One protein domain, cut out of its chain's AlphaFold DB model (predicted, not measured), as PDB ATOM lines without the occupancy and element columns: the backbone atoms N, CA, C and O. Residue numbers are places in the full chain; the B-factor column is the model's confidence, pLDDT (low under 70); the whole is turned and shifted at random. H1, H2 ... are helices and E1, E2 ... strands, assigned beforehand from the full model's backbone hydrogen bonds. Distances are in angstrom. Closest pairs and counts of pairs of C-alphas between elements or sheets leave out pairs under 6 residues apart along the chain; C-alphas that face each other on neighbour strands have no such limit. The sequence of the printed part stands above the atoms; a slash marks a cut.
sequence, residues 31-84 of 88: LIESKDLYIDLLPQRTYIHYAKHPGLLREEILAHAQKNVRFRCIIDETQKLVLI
ATOM      1  N   LEU A  31      60.910 103.994  41.031       90.31
ATOM      2  CA  LEU A  31      61.215 102.802  40.249       90.31
ATOM      3  C   LEU A  31      60.078 101.780  40.244       90.31
ATOM      4  O   LEU A  31      60.203 100.806  39.506       90.31
ATOM      5  N   ILE A  32      59.038 101.941  41.072       92.06
ATOM      6  CA  ILE A  32      57.925 100.988  41.196       92.06
ATOM      7  C   ILE A  32      57.044 101.054  39.950       92.06
ATOM      8  O   ILE A  32      56.636 102.126  39.513       92.06
ATOM      9  N   GLU A  33      56.720  99.885  39.412       94.19
ATOM     10  CA  GLU A  33      55.765  99.716  38.321       94.19
ATOM     11  C   GLU A  33      54.438  99.158  38.855       94.19
ATOM     12  O   GLU A  33      54.388  98.554  39.926       94.19
ATOM     13  N   SER A  34      53.356  99.288  38.085       92.19
ATOM     14  CA  SER A  34      52.020  98.790  38.465       92.19
ATOM     15  C   SER A  34      51.966  97.282  38.735       92.19
ATOM     16  O   SER A  34      51.101  96.815  39.471       92.19
ATOM     17  N   LYS A  35      52.892  96.520  38.145       94.06
ATOM     18  CA  LYS A  35      53.011  95.071  38.335       94.06
ATOM     19  C   LYS A  35      53.713  94.681  39.634       94.06
ATOM     20  O   LYS A  35      53.682  93.507  39.985       94.06
ATOM     21  N   ASP A  36      54.397  95.604  40.305       94.62
ATOM     22  CA  ASP A  36      55.183  95.300  41.499       94.62
ATOM     23  C   ASP A  36      54.318  95.239  42.758       94.62
ATOM     24  O   ASP A  36      53.279  95.888  42.865       94.62
ATOM     25  N   LEU A  37      54.786  94.470  43.737       94.75
ATOM     26  CA  LEU A  37      54.194  94.404  45.065       94.75
ATOM     27  C   LEU A  37      54.990  95.318  45.999       94.75
ATOM     28  O   LEU A  37      56.189  95.112  46.192       94.75
ATOM     29  N   TYR A  38      54.331  96.319  46.582       94.50
ATOM     30  CA  TYR A  38      54.937  97.241  47.541       94.50
ATOM     31  C   TYR A  38      54.235  97.146  48.893       94.50
ATOM     32  O   TYR A  38      53.037  97.407  49.001       94.50
ATOM     33  N   ILE A  39      55.002  96.805  49.922       93.62
ATOM     34  CA  ILE A  39      54.534  96.649  51.296       93.62
ATOM     35  C   ILE A  39      55.239  97.694  52.155       93.62
ATOM     36  O   ILE A  39      56.463  97.687  52.279       93.62
ATOM     37  N   ASP A  40      54.465  98.592  52.759       93.12
ATOM     38  CA  ASP A  40      54.962  99.595  53.700       93.12
ATOM     39  C   ASP A  40      54.671  99.158  55.137       93.12
ATOM     40  O   ASP A  40      53.510  99.062  55.534       93.12
ATOM     41  N   LEU A  41      55.718  98.912  55.924       92.88
ATOM     42  CA  LEU A  41      55.597  98.525  57.332       92.88
ATOM     43  C   LEU A  41      55.610  99.725  58.290       92.88
ATOM     44  O   LEU A  41      55.581  99.541  59.509       92.88
ATOM     45  N   LEU A  42      55.646 100.958  57.773       91.12
ATOM     46  CA  LEU A  42      55.541 102.160  58.596       91.12
ATOM     47  C   LEU A  42      54.177 102.291  59.303       91.12
ATOM     48  O   LEU A  42      54.177 102.618  60.495       91.12
ATOM     49  N   PRO A  43      53.022 102.044  58.642       93.81
ATOM     50  CA  PRO A  43      51.722 102.122  59.290       93.81
ATOM     51  C   PRO A  43      51.557 101.017  60.337       93.81
ATOM     52  O   PRO A  43      51.738  99.831  60.062       93.81
ATOM     53  N   GLN A  44      51.137 101.403  61.543       91.19
ATOM     54  CA  GLN A  44      51.026 100.486  62.681       91.19
ATOM     55  C   GLN A  44      50.069  99.315  62.425       91.19
ATOM     56  O   GLN A  44      50.344  98.199  62.855       91.19
ATOM     57  N   ARG A  45      48.956  99.546  61.713       91.81
ATOM     58  CA  ARG A  45      47.998  98.481  61.378       91.81
ATOM     59  C   ARG A  45      48.640  97.416  60.494       91.81
ATOM     60  O   ARG A  45      48.578  96.242  60.841       91.81
ATOM     61  N   THR A  46      49.305  97.835  59.418       90.75
ATOM     62  CA  THR A  46      50.024  96.950  58.494       90.75
ATOM     63  C   THR A  46      51.104  96.162  59.225       90.75
ATOM     64  O   THR A  46      51.164  94.942  59.123       90.75
ATOM     65  N   TYR A  47      51.896  96.844  60.051       91.12
ATOM     66  CA  TYR A  47      52.908  96.204  60.881       91.12
ATOM     67  C   TYR A  47      52.334  95.117  61.803       91.12
ATOM     68  O   TYR A  47      52.803  93.981  61.776       91.12
ATOM     69  N   ILE A  48      51.306  95.443  62.600       90.06
ATOM     70  CA  ILE A  48      50.677  94.492  63.531       90.06
ATOM     71  C   ILE A  48      50.094  93.298  62.769       90.06
ATOM     72  O   ILE A  48      50.183  92.171  63.250       90.06
ATOM     73  N   HIS A  49      49.513  93.542  61.594       89.69
ATOM     74  CA  HIS A  49      48.923  92.509  60.754       89.69
ATOM     75  C   HIS A  49      49.960  91.451  60.345       89.69
ATOM     76  O   HIS A  49      49.775  90.271  60.643       89.69
ATOM     77  N   TYR A  50      51.103  91.871  59.789       90.25
ATOM     78  CA  TYR A  50      52.184  90.942  59.435       90.25
ATOM     79  C   TYR A  50      52.895  90.343  60.654       90.25
ATOM     80  O   TYR A  50      53.320  89.192  60.603       90.25
ATOM     81  N   ALA A  51      53.021  91.086  61.758       87.56
ATOM     82  CA  ALA A  51      53.665  90.583  62.971       87.56
ATOM     83  C   ALA A  51      52.858  89.455  63.639       87.56
ATOM     84  O   ALA A  51      53.444  88.501  64.149       87.56
ATOM     85  N   LYS A  52      51.521  89.546  63.628       89.06
ATOM     86  CA  LYS A  52      50.628  88.512  64.180       89.06
ATOM     87  C   LYS A  52      50.509  87.284  63.280       89.06
ATOM     88  O   LYS A  52      50.321  86.184  63.790       89.06
ATOM     89  N   HIS A  53      50.634  87.467  61.966       88.12
ATOM     90  CA  HIS A  53      50.479  86.400  60.979       88.12
ATOM     91  C   HIS A  53      51.670  86.371  60.008       88.12
ATOM     92  O   HIS A  53      51.540  86.798  58.863       88.12
ATOM     93  N   PRO A  54      52.836  85.834  60.418       82.50
ATOM     94  CA  PRO A  54      54.037  85.837  59.575       82.50
ATOM     95  C   PRO A  54      53.860  85.139  58.216       82.50
ATOM     96  O   PRO A  54      54.521  85.503  57.244       82.50
ATOM     97  N   GLY A  55      52.959  84.151  58.131       90.12
ATOM     98  CA  GLY A  55      52.635  83.440  56.887       90.12
ATOM     99  C   GLY A  55      51.962  84.312  55.824       90.12
ATOM    100  O   GLY A  55      52.134  84.056  54.633       90.12
ATOM    101  N   LEU A  56      51.295  85.394  56.232       91.12
ATOM    102  CA  LEU A  56      50.540  86.269  55.341       91.12
ATOM    103  C   LEU A  56      51.408  86.887  54.240       91.12
ATOM    104  O   LEU A  56      50.987  86.973  53.091       91.12
ATOM    105  N   LEU A  57      52.646  87.278  54.563       90.06
ATOM    106  CA  LEU A  57      53.565  87.840  53.570       90.06
ATOM    107  C   LEU A  57      53.781  86.865  52.403       90.06
ATOM    108  O   LEU A  57      53.806  87.267  51.242       90.06
ATOM    109  N   ARG A  58      53.916  85.568  52.707       90.88
ATOM    110  CA  ARG A  58      54.066  84.527  51.688       90.88
ATOM    111  C   ARG A  58      52.788  84.376  50.868       90.88
ATOM    112  O   ARG A  58      52.875  84.250  49.651       90.88
ATOM    113  N   GLU A  59      51.634  84.377  51.522       94.62
ATOM    114  CA  GLU A  59      50.331  84.248  50.863       94.62
ATOM    115  C   GLU A  59      50.078  85.399  49.884       94.62
ATOM    116  O   GLU A  59      49.739  85.150  48.728       94.62
ATOM    117  N   GLU A  60      50.338  86.641  50.293       94.00
ATOM    118  CA  GLU A  60      50.193  87.817  49.432       94.00
ATOM    119  C   GLU A  60      51.150  87.789  48.236       94.00
ATOM    120  O   GLU A  60      50.731  88.052  47.107       94.00
ATOM    121  N   ILE A  61      52.417  87.407  48.443       92.81
ATOM    122  CA  ILE A  61      53.394  87.256  47.353       92.81
ATOM    123  C   ILE A  61      52.926  86.197  46.348       92.81
ATOM    124  O   ILE A  61      53.004  86.422  45.139       92.81
ATOM    125  N   LEU A  62      52.430  85.051  46.824       94.00
ATOM    126  CA  LEU A  62      51.937  83.976  45.959       94.00
ATOM    127  C   LEU A  62      50.668  84.388  45.207       94.00
ATOM    128  O   LEU A  62      50.566  84.137  44.007       94.00
ATOM    129  N   ALA A  63      49.726  85.053  45.876       95.06
ATOM    130  CA  ALA A  63      48.516  85.575  45.245       95.06
ATOM    131  C   ALA A  63      48.843  86.625  44.171       95.06
ATOM    132  O   ALA A  63      48.227  86.646  43.103       95.06
ATOM    133  N   HIS A  64      49.846  87.471  44.414       94.94
ATOM    134  CA  HIS A  64      50.310  88.459  43.440       94.94
ATOM    135  C   HIS A  64      51.012  87.810  42.241       94.94
ATOM    136  O   HIS A  64      50.786  88.218  41.100       94.94
ATOM    137  N   ALA A  65      51.799  86.758  42.481       93.06
ATOM    138  CA  ALA A  65      52.488  85.994  41.440       93.06
ATOM    139  C   ALA A  65      51.529  85.313  40.451       93.06
ATOM    140  O   ALA A  65      51.858  85.186  39.274       93.06
ATOM    141  N   GLN A  66      50.325  84.926  40.892       94.06
ATOM    142  CA  GLN A  66      49.294  84.373  40.002       94.06
ATOM    143  C   GLN A  66      48.807  85.391  38.958       94.06
ATOM    144  O   GLN A  66      48.399  85.004  37.867       94.06
ATOM    145  N   LYS A  67      48.853  86.689  39.283       92.19
ATOM    146  CA  LYS A  67      48.413  87.779  38.396       92.19
ATOM    147  C   LYS A  67      49.562  88.377  37.587       92.19
ATOM    148  O   LYS A  67      49.340  88.889  36.495       92.19
ATOM    149  N   ASN A  68      50.784  88.321  38.117       90.94
ATOM    150  CA  ASN A  68      51.958  88.973  37.548       90.94
ATOM    151  C   ASN A  68      53.132  87.990  37.454       90.94
ATOM    152  O   ASN A  68      53.834  87.751  38.433       90.94
ATOM    153  N   VAL A  69      53.404  87.477  36.250       82.56
ATOM    154  CA  VAL A  69      54.467  86.477  35.996       82.56
ATOM    155  C   VAL A  69      55.871  87.005  36.331       82.56
ATOM    156  O   VAL A  69      56.772  86.240  36.670       82.56
ATOM    157  N   ARG A  70      56.083  88.324  36.246       88.31
ATOM    158  CA  ARG A  70      57.367  88.963  36.553       88.31
ATOM    159  C   ARG A  70      57.153  90.284  37.281       88.31
ATOM    160  O   ARG A  70      56.872  91.302  36.651       88.31
ATOM    161  N   PHE A  71      57.350  90.264  38.593       92.12
ATOM    162  CA  PHE A  71      57.219  91.422  39.472       92.12
ATOM    163  C   PHE A  71      58.382  91.506  40.458       92.12
ATOM    164  O   PHE A  71      59.087  90.523  40.701       92.12
ATOM    165  N   ARG A  72      58.584  92.689  41.033       92.50
ATOM    166  CA  ARG A  72      59.442  92.891  42.201       92.50
ATOM    167  C   ARG A  72      58.574  92.944  43.451       92.50
ATOM    168  O   ARG A  72      57.506  93.546  43.436       92.50
ATOM    169  N   CYS A  73      59.063  92.352  44.535       93.19
ATOM    170  CA  CYS A  73      58.502  92.545  45.867       93.19
ATOM    171  C   CYS A  73      59.392  93.528  46.628       93.19
ATOM    172  O   CYS A  73      60.579  93.268  46.829       93.19
ATOM    173  N   ILE A  74      58.825  94.657  47.034       94.06
ATOM    174  CA  ILE A  74      59.496  95.700  47.799       94.06
ATOM    175  C   ILE A  74      58.852  95.744  49.179       94.06
ATOM    176  O   ILE A  74      57.647  95.953  49.295       94.06
ATOM    177  N   ILE A  75      59.667  95.583  50.219       93.31
ATOM    178  CA  ILE A  75      59.231  95.710  51.610       93.31
ATOM    179  C   ILE A  75      59.988  96.888  52.219       93.31
ATOM    180  O   ILE A  75      61.211  96.845  52.364       93.31
ATOM    181  N   ASP A  76      59.265  97.955  52.529       92.62
ATOM    182  CA  ASP A  76      59.804  99.194  53.080       92.62
ATOM    183  C   ASP A  76      59.734  99.181  54.615       92.62
ATOM    184  O   ASP A  76      58.851  98.559  55.209       92.62
ATOM    185  N   GLU A  77      60.675  99.867  55.265       90.56
ATOM    186  CA  GLU A  77      60.760  99.986  56.732       90.56
ATOM    187  C   GLU A  77      60.820  98.638  57.502       90.56
ATOM    188  O   GLU A  77      60.373  98.531  58.649       90.56
ATOM    189  N   THR A  78      61.437  97.605  56.910       86.44
ATOM    190  CA  THR A  78      61.587  96.246  57.489       86.44
ATOM    191  C   THR A  78      62.218  96.202  58.882       86.44
ATOM    192  O   THR A  78      61.926  95.288  59.656       86.44
ATOM    193  N   GLN A  79      63.009  97.209  59.263       81.88
ATOM    194  CA  GLN A  79      63.548  97.374  60.617       81.88
ATOM    195  C   GLN A  79      62.479  97.323  61.718       81.88
ATOM    196  O   GLN A  79      62.785  96.923  62.840       81.88
ATOM    197  N   LYS A  80      61.222  97.685  61.420       77.31
ATOM    198  CA  LYS A  80      60.107  97.600  62.374       77.31
ATOM    199  C   LYS A  80      59.865  96.165  62.854       77.31
ATOM    200  O   LYS A  80      59.551  95.969  64.025       77.31
ATOM    201  N   LEU A  81      60.033  95.165  61.983       71.69
ATOM    202  CA  LEU A  81      59.850  93.745  62.326       71.69
ATOM    203  C   LEU A  81      61.016  93.198  63.156       71.69
ATOM    204  O   LEU A  81      60.801  92.390  64.054       71.69
ATOM    205  N   VAL A  82      62.235  93.687  62.916       59.28
ATOM    206  CA  VAL A  82      63.449  93.246  63.631       59.28
ATOM    207  C   VAL A  82      63.454  93.686  65.104       59.28
ATOM    208  O   VAL A  82      64.100  93.053  65.932       59.28
ATOM    209  N   LEU A  83      62.690  94.724  65.463       56.19
ATOM    210  CA  LEU A  83      62.597  95.235  66.838       56.19
ATOM    211  C   LEU A  83      61.867  94.298  67.823       56.19
ATOM    212  O   LEU A  83      61.958  94.521  69.028       56.19
ATOM    213  N   ILE A  84      61.213  93.222  67.365       46.28
ATOM    214  CA  ILE A  84      60.656  92.187  68.254       46.28
ATOM    215  C   ILE A  84      61.725  91.121  68.546       46.28
ATOM    216  O   ILE A  84      61.642  89.985  68.091       46.28
TER     217      ILE A  84
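This is residues 31 to 84 of the 88 residues of an uncharacterized protein of Candidatus Magnetoglobus multicellularis str. Araruama (UniProt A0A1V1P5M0). Look for a ribbon of two parallel strands, E1 and E2, with helix H2 running back loosely over one face and H1 between them at one end, near H3. The 54 printed residues include, in order, E1, H1, H2, E2 and H3, mixed in class. The whole is only just compact, close to loose, with radius of gyration of the C-alphas 11.7 A and spans 33 by 24 by 16 A.

Find E1, residues 37 to 40, from C-alpha 37 at (54.194, 94.404, 45.065), and E2, 73 to 76. H1 is 44 to 52; H2, 56 to 67, runs 17.1 A; H3, 79 to 82, ends at (63.449, 93.246, 63.631).

Parallel neighbours E1 and E2, with H1 and H2 between in the chain, form a strand-helix-strand unit, its crossover right-handed. N 39 and O 74 are within hydrogen-bond range, 2.8 A. C-alphas 37 and 64, the closest of E1 and H2, are 7.3 A apart. Every O i to N i+4 pair is within range in H1, 7 of 8 in H2.

The printed part has no cut; pLDDT is under 70 at residues 82 to 84.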